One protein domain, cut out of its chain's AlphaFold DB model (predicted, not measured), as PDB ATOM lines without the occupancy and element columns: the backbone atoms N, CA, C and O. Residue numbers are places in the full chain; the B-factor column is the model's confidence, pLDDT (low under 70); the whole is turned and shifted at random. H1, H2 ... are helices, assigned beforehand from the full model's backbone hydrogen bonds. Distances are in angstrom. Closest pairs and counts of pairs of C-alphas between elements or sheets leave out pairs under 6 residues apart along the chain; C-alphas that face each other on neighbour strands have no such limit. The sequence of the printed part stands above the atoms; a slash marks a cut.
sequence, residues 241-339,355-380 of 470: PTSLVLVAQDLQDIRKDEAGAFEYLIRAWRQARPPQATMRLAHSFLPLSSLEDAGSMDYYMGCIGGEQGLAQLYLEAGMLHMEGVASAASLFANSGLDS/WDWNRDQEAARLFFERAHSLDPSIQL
ATOM      1  N   PRO A 241      56.105 -19.126 -18.442       88.38
ATOM      2  CA  PRO A 241      55.134 -20.090 -17.923       88.38
ATOM      3  C   PRO A 241      53.734 -19.488 -17.774       88.38
ATOM      4  O   PRO A 241      52.744 -20.172 -18.019       88.38
ATOM      5  N   THR A 242      53.637 -18.202 -17.432       88.56
ATOM      6  CA  THR A 242      52.359 -17.488 -17.342       88.56
ATOM      7  C   THR A 242      51.671 -17.391 -18.702       88.56
ATOM      8  O   THR A 242      50.488 -17.703 -18.804       88.56
ATOM      9  N   SER A 243      52.383 -17.019 -19.766       89.00
ATOM     10  CA  SER A 243      51.802 -16.934 -21.109       89.00
ATOM     11  C   SER A 243      51.419 -18.297 -21.655       89.00
ATOM     12  O   SER A 243      50.384 -18.410 -22.307       89.00
ATOM     13  N   LEU A 244      52.197 -19.343 -21.361       91.06
ATOM     14  CA  LEU A 244      51.809 -20.714 -21.695       91.06
ATOM     15  C   LEU A 244      50.463 -21.075 -21.046       91.06
ATOM     16  O   LEU A 244      49.596 -21.626 -21.719       91.06
ATOM     17  N   VAL A 245      50.255 -20.720 -19.774       91.44
ATOM     18  CA  VAL A 245      48.971 -20.943 -19.089       91.44
ATOM     19  C   VAL A 245      47.841 -20.123 -19.712       91.44
ATOM     20  O   VAL A 245      46.769 -20.675 -19.946       91.44
ATOM     21  N   LEU A 246      48.068 -18.843 -20.024       89.94
ATOM     22  CA  LEU A 246      47.052 -17.986 -20.651       89.94
ATOM     23  C   LEU A 246      46.621 -18.524 -22.021       89.94
ATOM     24  O   LEU A 246      45.429 -18.615 -22.305       89.94
ATOM     25  N   VAL A 247      47.576 -18.955 -22.851       89.88
ATOM     26  CA  VAL A 247      47.275 -19.576 -24.148       89.88
ATOM     27  C   VAL A 247      46.532 -20.895 -23.955       89.88
ATOM     28  O   VAL A 247      45.559 -21.152 -24.662       89.88
ATOM     29  N   ALA A 248      46.943 -21.725 -22.994       91.06
ATOM     30  CA  ALA A 248      46.239 -22.969 -22.703       91.06
ATOM     31  C   ALA A 248      44.787 -22.731 -22.283       91.06
ATOM     32  O   ALA A 248      43.889 -23.450 -22.714       91.06
ATOM     33  N   GLN A 249      44.562 -21.709 -21.463       89.25
ATOM     34  CA  GLN A 249      43.241 -21.298 -21.029       89.25
ATOM     35  C   GLN A 249      42.377 -20.852 -22.214       89.25
ATOM     36  O   GLN A 249      41.249 -21.318 -22.344       89.25
ATOM     37  N   ASP A 250      42.904 -20.027 -23.120       88.69
ATOM     38  CA  ASP A 250      42.180 -19.644 -24.335       88.69
ATOM     39  C   ASP A 250      41.836 -20.867 -25.200       88.69
ATOM     40  O   ASP A 250      40.729 -20.975 -25.741       88.69
ATOM     41  N   LEU A 251      42.774 -21.811 -25.339       89.62
ATOM     42  CA  LEU A 251      42.544 -23.048 -26.084       89.62
ATOM     43  C   LEU A 251      41.446 -23.897 -25.444       89.62
ATOM     44  O   LEU A 251      40.571 -24.374 -26.162       89.62
ATOM     45  N   GLN A 252      41.449 -24.041 -24.122       87.94
ATOM     46  CA  GLN A 252      40.488 -24.868 -23.401       87.94
ATOM     47  C   GLN A 252      39.102 -24.211 -23.315       87.94
ATOM     48  O   GLN A 252      38.102 -24.835 -23.670       87.94
ATOM     49  N   ASP A 253      39.035 -22.947 -22.897       85.38
ATOM     50  CA  ASP A 253      37.779 -22.272 -22.551       85.38
ATOM     51  C   ASP A 253      37.076 -21.707 -23.795       85.38
ATOM     52  O   ASP A 253      35.855 -21.807 -23.932       85.38
ATOM     53  N   ILE A 254      37.844 -21.123 -24.724       87.19
ATOM     54  CA  ILE A 254      37.299 -20.448 -25.911       87.19
ATOM     55  C   ILE A 254      37.273 -21.403 -27.102       87.19
ATOM     56  O   ILE A 254      36.245 -21.545 -27.768       87.19
ATOM     57  N   ARG A 255      38.408 -22.049 -27.400       87.75
ATOM     58  CA  ARG A 255      38.547 -22.874 -28.614       87.75
ATOM     59  C   ARG A 255      38.130 -24.330 -28.421       87.75
ATOM     60  O   ARG A 255      37.895 -25.003 -29.422       87.75
ATOM     61  N   LYS A 256      37.983 -24.783 -27.170       88.56
ATOM     62  CA  LYS A 256      37.664 -26.169 -26.787       88.56
ATOM     63  C   LYS A 256      38.650 -27.201 -27.350       88.56
ATOM     64  O   LYS A 256      38.265 -28.321 -27.674       88.56
ATOM     65  N   ASP A 257      39.913 -26.812 -27.492       89.69
ATOM     66  CA  ASP A 257      41.013 -27.682 -27.906       89.69
ATOM     67  C   ASP A 257      41.755 -28.203 -26.668       89.69
ATOM     68  O   ASP A 257      42.677 -27.566 -26.154       89.69
ATOM     69  N   GLU A 258      41.319 -29.359 -26.166       88.31
ATOM     70  CA  GLU A 258      41.874 -29.974 -24.953       88.31
ATOM     71  C   GLU A 258      43.307 -30.477 -25.148       88.31
ATOM     72  O   GLU A 258      44.153 -30.277 -24.277       88.31
ATOM     73  N   ALA A 259      43.605 -31.088 -26.298       88.25
ATOM     74  CA  ALA A 259      44.934 -31.625 -26.581       88.25
ATOM     75  C   ALA A 259      45.965 -30.496 -26.698       88.25
ATOM     76  O   ALA A 259      47.041 -30.572 -26.103       88.25
ATOM     77  N   GLY A 260      45.618 -29.416 -27.406       88.94
ATOM     78  CA  GLY A 260      46.443 -28.216 -27.469       88.94
ATOM     79  C   GLY A 260      46.653 -27.608 -26.084       88.94
ATOM     80  O   GLY A 260      47.794 -27.389 -25.682       88.94
ATOM     81  N   ALA A 261      45.577 -27.395 -25.321       91.62
ATOM     82  CA  ALA A 261      45.660 -26.833 -23.973       91.62
ATOM     83  C   ALA A 261      46.564 -27.658 -23.042       91.62
ATOM     84  O   ALA A 261      47.410 -27.087 -22.350       91.62
ATOM     85  N   PHE A 262      46.451 -28.989 -23.072       92.12
ATOM     86  CA  PHE A 262      47.304 -29.886 -22.293       92.12
ATOM     87  C   PHE A 262      48.794 -29.663 -22.585       92.12
ATOM     88  O   PHE A 262      49.587 -29.517 -21.656       92.12
ATOM     89  N   GLU A 263      49.178 -29.577 -23.862       92.19
ATOM     90  CA  GLU A 263      50.571 -29.392 -24.288       92.19
ATOM     91  C   GLU A 263      51.181 -28.072 -23.777       92.19
ATOM     92  O   GLU A 263      52.369 -28.022 -23.433       92.19
ATOM     93  N   TYR A 264      50.388 -27.002 -23.694       92.50
ATOM     94  CA  TYR A 264      50.833 -25.734 -23.110       92.50
ATOM     95  C   TYR A 264      50.928 -25.817 -21.577       92.50
ATOM     96  O   TYR A 264      51.939 -25.399 -21.006       92.50
ATOM     97  N   LEU A 265      49.936 -26.419 -20.908       92.88
ATOM     98  CA  LEU A 265      49.924 -26.569 -19.445       92.88
ATOM     99  C   LEU A 265      51.073 -27.440 -18.946       92.88
ATOM    100  O   LEU A 265      51.730 -27.076 -17.973       92.88
ATOM    101  N   ILE A 266      51.356 -28.563 -19.610       92.81
ATOM    102  CA  ILE A 266      52.430 -29.462 -19.182       92.81
ATOM    103  C   ILE A 266      53.806 -28.806 -19.316       92.81
ATOM    104  O   ILE A 266      54.675 -28.999 -18.465       92.81
ATOM    105  N   ARG A 267      54.010 -27.984 -20.351       91.50
ATOM    106  CA  ARG A 267      55.249 -27.212 -20.518       91.50
ATOM    107  C   ARG A 267      55.367 -26.121 -19.461       91.50
ATOM    108  O   ARG A 267      56.427 -26.009 -18.856       91.50
ATOM    109  N   ALA A 268      54.286 -25.395 -19.182       91.81
ATOM    110  CA  ALA A 268      54.262 -24.404 -18.108       91.81
ATOM    111  C   ALA A 268      54.571 -25.042 -16.744       91.81
ATOM    112  O   ALA A 268      55.397 -24.534 -15.983       91.81
ATOM    113  N   TRP A 269      53.950 -26.193 -16.461       92.62
ATOM    114  CA  TRP A 269      54.159 -26.943 -15.229       92.62
ATOM    115  C   TRP A 269      55.604 -27.424 -15.098       92.62
ATOM    116  O   TRP A 269      56.227 -27.213 -14.065       92.62
ATOM    117  N   ARG A 270      56.196 -27.968 -16.165       90.44
ATOM    118  CA  ARG A 270      57.608 -28.378 -16.162       90.44
ATOM    119  C   ARG A 270      58.586 -27.209 -15.994       90.44
ATOM    120  O   ARG A 270      59.651 -27.422 -15.428       90.44
ATOM    121  N   GLN A 271      58.250 -26.015 -16.488       86.94
ATOM    122  CA  GLN A 271      59.117 -24.836 -16.392       86.94
ATOM    123  C   GLN A 271      59.124 -24.219 -14.989       86.94
ATOM    124  O   GLN A 271      60.194 -23.995 -14.434       86.94
ATOM    125  N   ALA A 272      57.947 -23.933 -14.425       85.69
ATOM    126  CA  ALA A 272      57.850 -23.160 -13.181       85.69
ATOM    127  C   ALA A 272      56.745 -23.620 -12.222       85.69
ATOM    128  O   ALA A 272      56.555 -22.996 -11.182       85.69
ATOM    129  N   ARG A 273      56.006 -24.686 -12.561       90.00
ATOM    130  CA  ARG A 273      54.914 -25.241 -11.739       90.00
ATOM    131  C   ARG A 273      53.905 -24.184 -11.264       90.00
ATOM    132  O   ARG A 273      53.580 -24.136 -10.077       90.00
ATOM    133  N   PRO A 274      53.410 -23.303 -12.157       89.88
ATOM    134  CA  PRO A 274      52.490 -22.263 -11.733       89.88
ATOM    135  C   PRO A 274      51.197 -22.898 -11.193       89.88
ATOM    136  O   PRO A 274      50.692 -23.844 -11.809       89.88
ATOM    137  N   PRO A 275      50.605 -22.358 -10.108       90.69
ATOM    138  CA  PRO A 275      49.424 -22.935  -9.465       90.69
ATOM    139  C   PRO A 275      48.270 -23.233 -10.425       90.69
ATOM    140  O   PRO A 275      47.625 -24.273 -10.339       90.69
ATOM    141  N   GLN A 276      48.037 -22.335 -11.384       89.56
ATOM    142  CA  GLN A 276      46.994 -22.489 -12.398       89.56
ATOM    143  C   GLN A 276      47.228 -23.709 -13.302       89.56
ATOM    144  O   GLN A 276      46.280 -24.436 -13.589       89.56
ATOM    145  N   ALA A 277      48.477 -23.975 -13.711       92.00
ATOM    146  CA  ALA A 277      48.787 -25.162 -14.507       92.00
ATOM    147  C   ALA A 277      48.580 -26.438 -13.694       92.00
ATOM    148  O   ALA A 277      47.930 -27.363 -14.173       92.00
ATOM    149  N   THR A 278      49.075 -26.459 -12.455       92.62
ATOM    150  CA  THR A 278      48.932 -27.597 -11.541       92.62
ATOM    151  C   THR A 278      47.461 -27.943 -11.325       92.62
ATOM    152  O   THR A 278      47.059 -29.088 -11.529       92.62
ATOM    153  N   MET A 279      46.633 -26.949 -10.993       91.75
ATOM    154  CA  MET A 279      45.205 -27.158 -10.751       91.75
ATOM    155  C   MET A 279      44.466 -27.610 -12.014       91.75
ATOM    156  O   MET A 279      43.685 -28.558 -11.950       91.75
ATOM    157  N   ARG A 280      44.727 -27.004 -13.181       88.31
ATOM    158  CA  ARG A 280      44.070 -27.429 -14.430       88.31
ATOM    159  C   ARG A 280      44.491 -28.832 -14.865       88.31
ATOM    160  O   ARG A 280      43.638 -29.618 -15.267       88.31
ATOM    161  N   LEU A 281      45.768 -29.187 -14.742       91.19
ATOM    162  CA  LEU A 281      46.230 -30.547 -15.032       91.19
ATOM    163  C   LEU A 281      45.578 -31.569 -14.089       91.19
ATOM    164  O   LEU A 281      45.045 -32.573 -14.559       91.19
ATOM    165  N   ALA A 282      45.555 -31.289 -12.783       89.94
ATOM    166  CA  ALA A 282      45.007 -32.193 -11.774       89.94
ATOM    167  C   ALA A 282      43.476 -32.341 -11.839       89.94
ATOM    168  O   ALA A 282      42.962 -33.412 -11.534       89.94
ATOM    169  N   HIS A 283      42.736 -31.300 -12.232       87.31
ATOM    170  CA  HIS A 283      41.269 -31.346 -12.268       87.31
ATOM    171  C   HIS A 283      40.680 -31.649 -13.646       87.31
ATOM    172  O   HIS A 283      39.683 -32.362 -13.718       87.31
ATOM    173  N   SER A 284      41.246 -31.104 -14.726       84.50
ATOM    174  CA  SER A 284      40.670 -31.246 -16.070       84.50
ATOM    175  C   SER A 284      41.191 -32.469 -16.817       84.50
ATOM    176  O   SER A 284      40.424 -33.103 -17.530       84.50
ATOM    177  N   PHE A 285      42.475 -32.804 -16.661       83.31
ATOM    178  CA  PHE A 285      43.119 -33.851 -17.466       83.31
ATOM    179  C   PHE A 285      43.383 -35.137 -16.683       83.31
ATOM    180  O   PHE A 285      43.349 -36.221 -17.258       83.31
ATOM    181  N   LEU A 286      43.638 -35.026 -15.377       85.19
ATOM    182  CA  LEU A 286      43.947 -36.158 -14.497       85.19
ATOM    183  C   LEU A 286      43.130 -36.134 -13.194       85.19
ATOM    184  O   LEU A 286      43.711 -36.195 -12.102       85.19
ATOM    185  N   PRO A 287      41.789 -36.048 -13.280       82.12
ATOM    186  CA  PRO A 287      40.930 -35.992 -12.105       82.12
ATOM    187  C   PRO A 287      41.059 -37.253 -11.244       82.12
ATOM    188  O   PRO A 287      41.166 -38.371 -11.746       82.12
ATOM    189  N   LEU A 288      40.939 -37.079  -9.925       77.25
ATOM    190  CA  LEU A 288      40.970 -38.179  -8.951       77.25
ATOM    191  C   LEU A 288      39.861 -39.228  -9.172       77.25
ATOM    192  O   LEU A 288      40.001 -40.365  -8.727       77.25
ATOM    193  N   SER A 289      38.758 -38.843  -9.822       65.81
ATOM    194  CA  SER A 289      37.541 -39.650  -9.978       65.81
ATOM    195  C   SER A 289      37.419 -40.397 -11.308       65.81
ATOM    196  O   SER A 289      36.610 -41.317 -11.382       65.81
ATOM    197  N   SER A 290      38.177 -40.029 -12.348       58.38
ATOM    198  CA  SER A 290      38.008 -40.583 -13.701       58.38
ATOM    199  C   SER A 290      39.307 -41.209 -14.198       58.38
ATOM    200  O   SER A 290      40.047 -40.610 -14.972       58.38
ATOM    201  N   LEU A 291      39.589 -42.421 -13.718       58.25
ATOM    202  CA  LEU A 291      40.685 -43.262 -14.217       58.25
ATOM    203  C   LEU A 291      40.210 -44.284 -15.272       58.25
ATOM    204  O   LEU A 291      40.986 -45.141 -15.686       58.25
ATOM    205  N   GLU A 292      38.928 -44.256 -15.650       51.66
ATOM    206  CA  GLU A 292      38.284 -45.343 -16.405       51.66
ATOM    207  C   GLU A 292      38.412 -45.196 -17.936       51.66
ATOM    208  O   GLU A 292      38.412 -46.205 -18.643       51.66
ATOM    209  N   ASP A 293      38.650 -43.984 -18.455       55.00
ATOM    210  CA  ASP A 293      38.935 -43.743 -19.879       55.00
ATOM    211  C   ASP A 293      40.438 -43.905 -20.182       55.00
ATOM    212  O   ASP A 293      41.166 -42.959 -20.503       55.00
ATOM    213  N   ALA A 294      40.909 -45.150 -20.076       51.62
ATOM    214  CA  ALA A 294      42.322 -45.536 -20.147       51.62
ATOM    215  C   ALA A 294      43.082 -45.003 -21.384       51.62
ATOM    216  O   ALA A 294      44.268 -44.695 -21.304       51.62
ATOM    217  N   GLY A 295      42.409 -44.828 -22.529       57.31
ATOM    218  CA  GLY A 295      43.070 -44.479 -23.793       57.31
ATOM    219  C   GLY A 295      43.669 -43.067 -23.860       57.31
ATOM    220  O   GLY A 295      44.723 -42.887 -24.463       57.31
ATOM    221  N   SER A 296      43.018 -42.068 -23.251       73.81
ATOM    222  CA  SER A 296      43.526 -40.680 -23.210       73.81
ATOM    223  C   SER A 296      44.441 -40.462 -22.001       73.81
ATOM    224  O   SER A 296      45.433 -39.733 -22.057       73.81
ATOM    225  N   MET A 297      44.154 -41.174 -20.912       78.00
ATOM    226  CA  MET A 297      44.891 -41.057 -19.665       78.00
ATOM    227  C   MET A 297      46.311 -41.622 -19.746       78.00
ATOM    228  O   MET A 297      47.232 -40.996 -19.222       78.00
ATOM    229  N   ASP A 298      46.517 -42.743 -20.441       80.69
ATOM    230  CA  ASP A 298      47.854 -43.322 -20.626       80.69
ATOM    231  C   ASP A 298      48.798 -42.349 -21.355       80.69
ATOM    232  O   ASP A 298      49.981 -42.249 -21.015       80.69
ATOM    233  N   TYR A 299      48.265 -41.569 -22.307       85.81
ATOM    234  CA  TYR A 299      49.012 -40.510 -22.988       85.81
ATOM    235  C   TYR A 299      49.414 -39.394 -22.014       85.81
ATOM    236  O   TYR A 299      50.599 -39.068 -21.907       85.81
ATOM    237  N   TYR A 300      48.463 -38.842 -21.254       87.38
ATOM    238  CA  TYR A 300      48.741 -37.763 -20.298       87.38
ATOM    239  C   TYR A 300      49.683 -38.196 -19.172       87.38
ATOM    240  O   TYR A 300      50.599 -37.455 -18.809       87.38
ATOM    241  N   MET A 301      49.515 -39.419 -18.670       86.50
ATOM    242  CA  MET A 301      50.391 -40.011 -17.665       86.50
ATOM    243  C   MET A 301      51.814 -40.184 -18.209       86.50
ATOM    244  O   MET A 301      52.779 -39.812 -17.538       86.50
ATOM    245  N   GLY A 302      51.965 -40.653 -19.453       86.56
ATOM    246  CA  GLY A 302      53.258 -40.692 -20.137       86.56
ATOM    247  C   GLY A 302      53.900 -39.304 -20.255       86.56
ATOM    248  O   GLY A 302      55.082 -39.132 -19.951       86.56
ATOM    249  N   CYS A 303      53.109 -38.289 -20.610       85.94
ATOM    250  CA  CYS A 303      53.563 -36.905 -20.743       85.94
ATOM    251  C   CYS A 303      53.935 -36.237 -19.413       85.94
ATOM    252  O   CYS A 303      54.735 -35.306 -19.411       85.94
ATOM    253  N   ILE A 304      53.430 -36.690 -18.269       88.69
ATOM    254  CA  ILE A 304      53.802 -36.137 -16.956       88.69
ATOM    255  C   ILE A 304      55.050 -36.799 -16.357       88.69
ATOM    256  O   ILE A 304      55.673 -36.239 -15.459       88.69
ATOM    257  N   GLY A 305      55.499 -37.915 -16.932       86.88
ATOM    258  CA  GLY A 305      56.644 -38.680 -16.431       86.88
ATOM    259  C   GLY A 305      56.237 -39.937 -15.663       86.88
ATOM    260  O   GLY A 305      56.993 -40.408 -14.817       86.88
ATOM    261  N   GLY A 306      55.051 -40.480 -15.950       88.00
ATOM    262  CA  GLY A 306      54.524 -41.688 -15.325       88.00
ATOM    263  C   GLY A 306      53.973 -41.445 -13.922       88.00
ATOM    264  O   GLY A 306      53.596 -40.330 -13.558       88.00
ATOM    265  N   GLU A 307      53.943 -42.509 -13.123       88.06
ATOM    266  CA  GLU A 307      53.373 -42.497 -11.769       88.06
ATOM    267  C   GLU A 307      54.087 -41.509 -10.838       88.06
ATOM    268  O   GLU A 307      53.431 -40.829 -10.054       88.06
ATOM    269  N   GLN A 308      55.409 -41.354 -10.970       89.19
ATOM    270  CA  GLN A 308      56.189 -40.435 -10.137       89.19
ATOM    271  C   GLN A 308      55.855 -38.964 -10.425       89.19
ATOM    272  O   GLN A 308      55.650 -38.175  -9.502       89.19
ATOM    273  N   GLY A 309      55.765 -38.586 -11.704       87.94
ATOM    274  CA  GLY A 309      55.363 -37.231 -12.088       87.94
ATOM    275  C   GLY A 309      53.923 -36.928 -11.669       87.94
ATOM    276  O   GLY A 309      53.623 -35.821 -11.227       87.94
ATOM    277  N   LEU A 310      53.043 -37.930 -11.742       90.81
ATOM    278  CA  LEU A 310      51.656 -37.813 -11.305       90.81
ATOM    279  C   LEU A 310      51.552 -37.642  -9.784       90.81
ATOM    280  O   LEU A 310      50.797 -36.799  -9.303       90.81
ATOM    281  N   ALA A 311      52.346 -38.397  -9.025       90.31
ATOM    282  CA  ALA A 311      52.432 -38.258  -7.578       90.31
ATOM    283  C   ALA A 311      52.909 -36.851  -7.181       90.31
ATOM    284  O   ALA A 311      52.345 -36.241  -6.274       90.31
ATOM    285  N   GLN A 312      53.884 -36.300  -7.910       92.00
ATOM    286  CA  GLN A 312      54.354 -34.929  -7.718       92.00
ATOM    287  C   GLN A 312      53.284 -33.883  -8.059       92.00
ATOM    288  O   GLN A 312      53.095 -32.943  -7.290       92.00
ATOM    289  N   LEU A 313      52.547 -34.061  -9.159       92.50
ATOM    290  CA  LEU A 313      51.438 -33.178  -9.526       92.50
ATOM    291  C   LEU A 313      50.358 -33.149  -8.432       92.50
ATOM    292  O   LEU A 313      49.902 -32.073  -8.047       92.50
ATOM    293  N   TYR A 314      49.968 -34.311  -7.898       92.75
ATOM    294  CA  TYR A 314      48.979 -34.384  -6.821       92.75
ATOM    295  C   TYR A 314      49.498 -33.828  -5.496       92.75
ATOM    296  O   TYR A 314      48.750 -33.147  -4.798       92.75
ATOM    297  N   LEU A 315      50.770 -34.049  -5.158       92.38
ATOM    298  CA  LEU A 315      51.385 -33.405  -3.998       92.38
ATOM    299  C   LEU A 315      51.273 -31.878  -4.103       92.38
ATOM    300  O   LEU A 315      50.833 -31.226  -3.161       92.38
ATOM    301  N   GLU A 316      51.633 -31.312  -5.253       91.94
ATOM    302  CA  GLU A 316      51.575 -29.867  -5.482       91.94
ATOM    303  C   GLU A 316      50.135 -29.341  -5.461       91.94
ATOM    304  O   GLU A 316      49.870 -28.328  -4.820       91.94
ATOM    305  N   ALA A 317      49.183 -30.051  -6.071       91.69
ATOM    306  CA  ALA A 317      47.766 -29.694  -5.997       91.69
ATOM    307  C   ALA A 317      47.252 -29.683  -4.543       91.69
ATOM    308  O   ALA A 317      46.567 -28.746  -4.128       91.69
ATOM    309  N   GLY A 318      47.633 -30.679  -3.736       90.31
ATOM    310  CA  GLY A 318      47.276 -30.734  -2.318       90.31
ATOM    311  C   GLY A 318      47.885 -29.590  -1.499       90.31
ATOM    312  O   GLY A 318      47.209 -29.016  -0.645       90.31
ATOM    313  N   MET A 319      49.127 -29.196  -1.799       90.88
ATOM    314  CA  MET A 319      49.765 -28.022  -1.189       90.88
ATOM    315  C   MET A 319      49.002 -26.731  -1.498       90.88
ATOM    316  O   MET A 319      48.737 -25.947  -0.590       90.88
ATOM    317  N   LEU A 320      48.564 -26.543  -2.747       90.31
ATOM    318  CA  LEU A 320      47.801 -25.355  -3.151       90.31
ATOM    319  C   LEU A 320      46.450 -25.241  -2.436       90.31
ATOM    320  O   LEU A 320      45.986 -24.128  -2.175       90.31
ATOM    321  N   HIS A 321      45.814 -26.369  -2.108       88.25
ATOM    322  CA  HIS A 321      44.607 -26.381  -1.281       88.25
ATOM    323  C   HIS A 321      44.909 -25.980   0.165       88.25
ATOM    324  O   HIS A 321      44.200 -25.147   0.722       88.25
ATOM    325  N   MET A 322      45.996 -26.486   0.751       87.38
ATOM    326  CA  MET A 322      46.421 -26.090   2.100       87.38
ATOM    327  C   MET A 322      46.769 -24.600   2.211       87.38
ATOM    328  O   MET A 322      46.553 -23.991   3.257       87.38
ATOM    329  N   GLU A 323      47.287 -24.008   1.136       85.88
ATOM    330  CA  GLU A 323      47.581 -22.573   1.048       85.88
ATOM    331  C   GLU A 323      46.327 -21.715   0.786       85.88
ATOM    332  O   GLU A 323      46.396 -20.489   0.861       85.88
ATOM    333  N   GLY A 324      45.181 -22.330   0.467       82.62
ATOM    334  CA  GLY A 324      43.950 -21.632   0.075       82.62
ATOM    335  C   GLY A 324      44.017 -20.981  -1.315       82.62
ATOM    336  O   GLY A 324      43.122 -20.230  -1.702       82.62
ATOM    337  N   VAL A 325      45.069 -21.260  -2.092       82.00
ATOM    338  CA  VAL A 325      45.295 -20.693  -3.433       82.00
ATOM    339  C   VAL A 325      44.587 -21.516  -4.511       82.00
ATOM    340  O   VAL A 325      44.243 -20.987  -5.570       82.00
ATOM    341  N   ALA A 326      44.300 -22.789  -4.234       80.31
ATOM    342  CA  ALA A 326      43.622 -23.707  -5.149       80.31
ATOM    343  C   ALA A 326      42.292 -23.159  -5.682       80.31
ATOM    344  O   ALA A 326      42.039 -23.233  -6.885       80.31
ATOM    345  N   SER A 327      41.469 -22.559  -4.815       74.44
ATOM    346  CA  SER A 327      40.189 -21.964  -5.212       74.44
ATOM    347  C   SER A 327      40.392 -20.807  -6.197       74.44
ATOM    348  O   SER A 327      39.758 -20.785  -7.246       74.44
ATOM    349  N   ALA A 328      41.332 -19.892  -5.939       72.50
ATOM    350  CA  ALA A 328      41.637 -18.792  -6.858       72.50
ATOM    351  C   ALA A 328      42.215 -19.299  -8.192       72.50
ATOM    352  O   ALA A 328      41.753 -18.897  -9.259       72.50
ATOM    353  N   ALA A 329      43.167 -20.233  -8.141       74.31
ATOM    354  CA  ALA A 329      43.768 -20.849  -9.323       74.31
ATOM    355  C   ALA A 329      42.745 -21.626 -10.175       74.31
ATOM    356  O   ALA A 329      42.864 -21.652 -11.399       74.31
ATOM    357  N   SER A 330      41.712 -22.191  -9.541       68.56
ATOM    358  CA  SER A 330      40.591 -22.877 -10.199       68.56
ATOM    359  C   SER A 330      39.472 -21.926 -10.642       68.56
ATOM    360  O   SER A 330      38.699 -22.259 -11.531       68.56
ATOM    361  N   LEU A 331      39.351 -20.728 -10.067       57.53
ATOM    362  CA  LEU A 331      38.362 -19.725 -10.486       57.53
ATOM    363  C   LEU A 331      38.774 -19.015 -11.778       57.53
ATOM    364  O   LEU A 331      37.922 -18.755 -12.627       57.53
ATOM    365  N   PHE A 332      40.080 -18.835 -12.003       51.41
ATOM    366  CA  PHE A 332      40.598 -18.562 -13.348       51.41
ATOM    367  C   PHE A 332      40.317 -19.719 -14.325       51.41
ATOM    368  O   PHE A 332      40.524 -19.549 -15.519       51.41
ATOM    369  N   ALA A 333      39.820 -20.877 -13.864       47.31
ATOM    370  CA  ALA A 333      39.376 -21.965 -14.730       47.31
ATOM    371  C   ALA A 333      37.942 -21.830 -15.265       47.31
ATOM    372  O   ALA A 333      37.599 -22.519 -16.215       47.31
ATOM    373  N   ASN A 334      37.110 -20.955 -14.686       46.34
ATOM    374  CA  ASN A 334      35.665 -20.960 -14.956       46.34
ATOM    375  C   ASN A 334      35.061 -19.595 -15.318       46.34
ATOM    376  O   ASN A 334      33.855 -19.512 -15.542       46.34
ATOM    377  N   SER A 335      35.846 -18.516 -15.372       37.47
ATOM    378  CA  SER A 335      35.302 -17.192 -15.677       37.47
ATOM    379  C   SER A 335      36.197 -16.411 -16.630       37.47
ATOM    380  O   SER A 335      37.199 -15.810 -16.243       37.47
ATOM    381  N   GLY A 336      35.789 -16.391 -17.900       40.16
ATOM    382  CA  GLY A 336      36.198 -15.352 -18.829       40.16
ATOM    383  C   GLY A 336      35.616 -14.016 -18.361       40.16
ATOM    384  O   GLY A 336      34.454 -13.730 -18.609       40.16
ATOM    385  N   LEU A 337      36.451 -13.206 -17.711       44.66
ATOM    386  CA  LEU A 337      36.294 -11.756 -17.518       44.66
ATOM    387  C   LEU A 337      35.361 -11.210 -16.411       44.66
ATOM    388  O   LEU A 337      35.361  -9.991 -16.242       44.66
ATOM    389  N   ASP A 338      34.683 -12.007 -15.576       33.03
ATOM    390  CA  ASP A 338      33.836 -11.429 -14.501       33.03
ATOM    391  C   ASP A 338      34.554 -11.166 -13.156       33.03
ATOM    392  O   ASP A 338      33.989 -10.529 -12.265       33.03
ATOM    393  N   SER A 339      35.826 -11.557 -12.990       38.88
ATOM    394  CA  SER A 339      36.554 -11.420 -11.708       38.88
ATOM    395  C   SER A 339      37.698 -10.393 -11.714       38.88
ATOM    396  O   SER A 339      38.716 -10.562 -11.053       38.88
ATOM    397  N   TRP A 355      33.878 -23.729   6.829       69.06
ATOM    398  CA  TRP A 355      33.492 -24.644   5.762       69.06
ATOM    399  C   TRP A 355      34.422 -24.633   4.541       69.06
ATOM    400  O   TRP A 355      34.747 -25.710   4.052       69.06
ATOM    401  N   ASP A 356      34.871 -23.470   4.058       76.56
ATOM    402  CA  ASP A 356      35.782 -23.386   2.905       76.56
ATOM    403  C   ASP A 356      37.167 -23.942   3.248       76.56
ATOM    404  O   ASP A 356      37.712 -24.740   2.490       76.56
ATOM    405  N   TRP A 357      37.681 -23.604   4.436       79.50
ATOM    406  CA  TRP A 357      38.931 -24.167   4.950       79.50
ATOM    407  C   TRP A 357      38.848 -25.691   5.116       79.50
ATOM    408  O   TRP A 357      39.751 -26.406   4.688       79.50
ATOM    409  N   ASN A 358      37.756 -26.206   5.695       84.06
ATOM    410  CA  ASN A 358      37.572 -27.650   5.853       84.06
ATOM    411  C   ASN A 358      37.477 -28.361   4.497       84.06
ATOM    412  O   ASN A 358      38.077 -29.419   4.331       84.06
ATOM    413  N   ARG A 359      36.781 -27.774   3.513       85.44
ATOM    414  CA  ARG A 359      36.699 -28.326   2.153       85.44
ATOM    415  C   ARG A 359      38.073 -28.390   1.491       85.44
ATOM    416  O   ARG A 359      38.407 -29.413   0.901       85.44
ATOM    417  N   ASP A 360      38.861 -27.322   1.587       85.44
ATOM    418  CA  ASP A 360      40.214 -27.296   1.032       85.44
ATOM    419  C   ASP A 360      41.128 -28.300   1.751       85.44
ATOM    420  O   ASP A 360      41.882 -29.026   1.107       85.44
ATOM    421  N   GLN A 361      40.989 -28.446   3.068       86.62
ATOM    422  CA  GLN A 361      41.722 -29.446   3.838       86.62
ATOM    423  C   GLN A 361      41.344 -30.890   3.454       86.62
ATOM    424  O   GLN A 361      42.214 -31.763   3.370       86.62
ATOM    425  N   GLU A 362      40.063 -31.163   3.208       88.62
ATOM    426  CA  GLU A 362      39.583 -32.459   2.720       88.62
ATOM    427  C   GLU A 362      40.089 -32.752   1.303       88.62
ATOM    428  O   GLU A 362      40.589 -33.848   1.046       88.62
ATOM    429  N   ALA A 363      40.034 -31.770   0.399       87.88
ATOM    430  CA  ALA A 363      40.570 -31.900  -0.952       87.88
ATOM    431  C   ALA A 363      42.084 -32.170  -0.932       87.88
ATOM    432  O   ALA A 363      42.551 -33.117  -1.569       87.88
ATOM    433  N   ALA A 364      42.841 -31.411  -0.132       89.88
ATOM    434  CA  ALA A 364      44.274 -31.621   0.063       89.88
ATOM    435  C   ALA A 364      44.581 -33.042   0.545       89.88
ATOM    436  O   ALA A 364      45.487 -33.697   0.031       89.88
ATOM    437  N   ARG A 365      43.789 -33.551   1.495       89.88
ATOM    438  CA  ARG A 365      43.940 -34.913   2.009       89.88
ATOM    439  C   ARG A 365      43.767 -35.967   0.917       89.88
ATOM    440  O   ARG A 365      44.581 -36.883   0.853       89.88
ATOM    441  N   LEU A 366      42.755 -35.837   0.060       90.81
ATOM    442  CA  LEU A 366      42.532 -36.778  -1.044       90.81
ATOM    443  C   LEU A 366      43.708 -36.783  -2.028       90.81
ATOM    444  O   LEU A 366      44.168 -37.849  -2.443       90.81
ATOM    445  N   PHE A 367      44.237 -35.602  -2.355       90.81
ATOM    446  CA  PHE A 367      45.420 -35.478  -3.204       90.81
ATOM    447  C   PHE A 367      46.670 -36.097  -2.564       90.81
ATOM    448  O   PHE A 367      47.399 -36.827  -3.234       90.81
ATOM    449  N   PHE A 368      46.895 -35.882  -1.266       91.81
ATOM    450  CA  PHE A 368      48.024 -36.467  -0.537       91.81
ATOM    451  C   PHE A 368      47.932 -37.988  -0.408       91.81
ATOM    452  O   PHE A 368      48.922 -38.681  -0.646       91.81
ATOM    453  N   GLU A 369      46.753 -38.528  -0.087       89.94
ATOM    454  CA  GLU A 369      46.527 -39.977  -0.038       89.94
ATOM    455  C   GLU A 369      46.799 -40.612  -1.411       89.94
ATOM    456  O   GLU A 369      47.463 -41.650  -1.500       89.94
ATOM    457  N   ARG A 370      46.373 -39.953  -2.498       88.44
ATOM    458  CA  ARG A 370      46.644 -40.431  -3.856       88.44
ATOM    459  C   ARG A 370      48.124 -40.342  -4.221       88.44
ATOM    460  O   ARG A 370      48.662 -41.327  -4.725       88.44
ATOM    461  N   ALA A 371      48.785 -39.221  -3.941       89.44
ATOM    462  CA  ALA A 371      50.215 -39.047  -4.188       89.44
ATOM    463  C   ALA A 371      51.039 -40.135  -3.483       89.44
ATOM    464  O   ALA A 371      51.881 -40.771  -4.108       89.44
ATOM    465  N   HIS A 372      50.723 -40.427  -2.219       88.06
ATOM    466  CA  HIS A 372      51.405 -41.468  -1.452       88.06
ATOM    467  C   HIS A 372      51.113 -42.887  -1.955       88.06
ATOM    468  O   HIS A 372      51.980 -43.754  -1.888       88.06
ATOM    469  N   SER A 373      49.910 -43.136  -2.487       89.25
ATOM    470  CA  SER A 373      49.590 -44.430  -3.105       89.25
ATOM    471  C   SER A 373      50.401 -44.709  -4.376       89.25
ATOM    472  O   SER A 373      50.668 -45.870  -4.672       89.25
ATOM    473  N   LEU A 374      50.782 -43.656  -5.109       86.81
ATOM    474  CA  LEU A 374      51.563 -43.743  -6.346       86.81
ATOM    475  C   LEU A 374      53.068 -43.771  -6.068       86.81
ATOM    476  O   LEU A 374      53.790 -44.553  -6.676       86.81
ATOM    477  N   ASP A 375      53.541 -42.948  -5.132       87.38
ATOM    478  CA  ASP A 375      54.937 -42.936  -4.703       87.38
ATOM    479  C   ASP A 375      55.034 -42.860  -3.167       87.38
ATOM    480  O   ASP A 375      54.964 -41.775  -2.574       87.38
ATOM    481  N   PRO A 376      55.249 -44.008  -2.496       86.62
ATOM    482  CA  PRO A 376      55.400 -44.062  -1.045       86.62
ATOM    483  C   PRO A 376      56.636 -43.325  -0.512       86.62
ATOM    484  O   PRO A 376      56.745 -43.129   0.698       86.62
ATOM    485  N   SER A 377      57.588 -42.947  -1.376       81.38
ATOM    486  CA  SER A 377      58.817 -42.254  -0.976       81.38
ATOM    487  C   SER A 377      58.637 -40.741  -0.790       81.38
ATOM    488  O   SER A 377      59.498 -40.090  -0.191       81.38
ATOM    489  N   ILE A 378      57.510 -40.182  -1.244       81.69
ATOM    490  CA  ILE A 378      57.193 -38.758  -1.110       81.69
ATOM    491  C   ILE A 378      56.864 -38.418   0.348       81.69
ATOM    492  O   ILE A 378      55.985 -39.015   0.974       81.69
ATOM    493  N   GLN A 379      57.555 -37.412   0.885       76.62
ATOM    494  CA  GLN A 379      57.292 -36.882   2.221       76.62
ATOM    495  C   GLN A 379      56.059 -35.975   2.185       76.62
ATOM    496  O   GLN A 379      56.095 -34.887   1.613       76.62
ATOM    497  N   LEU A 380      54.966 -36.426   2.801       79.19
ATOM    498  CA  LEU A 380      53.748 -35.634   2.927       79.19
ATOM    499  C   LEU A 380      53.858 -34.628   4.087       79.19
ATOM    500  O   LEU A 380      54.306 -35.000   5.177       79.19
TER     501      LEU A 380
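What this domain is: This is residues 241 to 339 and 355 to 380 of the 470 residues of the protein "CS domain-containing protein" of Pterula gracilis (UniProt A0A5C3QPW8). Two groups of helices pack side by side: a small up-and-down bundle of H1, H2 and H3, and a pair of longer antiparallel helices, H5 and H7. H3 is near the middle and packs on H5, while H4 and H6 turn off at the two ends of H5, and H6 also packs on H3. The printed part has 125 residues with seven named helices, H1 to H7 in order, and no named strand; the class is all helix. It is compact, with a radius of gyration of the C-alphas of 13.9 A, and rounded, spanning 38 by 36 by 27 A.

How they stand to each other: H1, residues 241 to 254, and H2, residues 258 to 272, form a helical hairpin; they touch at a shallow tilt of 17 degrees, opposite ways, with the C-alphas of Ala 248 and Ala 261 closest at 4.1 A. H3, residues 275 to 285, forms a second hairpin with H2 at 35.4 degrees, a tilt only just steep; their closest C-alphas are those of Leu 265 and Ala 277, 5.3 A apart. H1, H2 and H3 are an up-and-down bundle, each helix running against the one before. H4, residues 294 to 304, and H5, residues 306 to 322, touch only at the corner, about perpendicular at 79 degrees, with the C-alphas of Ile 304 and Leu 310 closest at 6.3 A. H5 is the hub, touching four helices. Its residues 313 to 320 alone touch H3, at a steep tilt of 58 degrees; the closest C-alphas are those of Met 279 and Ala 317, 6.0 A apart. H6, residues 325 to 331, touches H3, with the C-alphas of Gln 276 and Ala 329 closest at 4.7 A. H7, residues 355 to 374, touches H5 at a shallow tilt of 18 degrees, opposite ways, with the C-alphas of Gly 318 and Ala 364 closest at 3.9 A. H7 and H3 are apart. Every O i to N i+4 pair is within hydrogen-bond range in H1, H2, H3, H5, H6 and H7; in H4 it is 6 of 7.

Where its parts are: H1 begins at C-alpha 241, (55.134, -20.090, -17.923), and is 19.5 A long; H2 is 21.0 A long. H5, 24.8 A, ends at C-alpha 322, (46.421, -26.090, 2.100). H7, 28.9 A, ends at C-alpha 374, (51.563, -43.743, -6.346).

The domain as a whole: The C-alphas farthest apart, those of Asp 338 and Ser 377, are 41.9 A apart. Residues 340 to 354 are not printed, and C-alphas 339 and 355 are 22.1 A apart across this cut. Of the links printed whole, none is long. Residues 289 to 295 stand free. The mean pLDDT of the printed part is 82.3; residues 289 to 295, 330 to 339 and 355 are under 70.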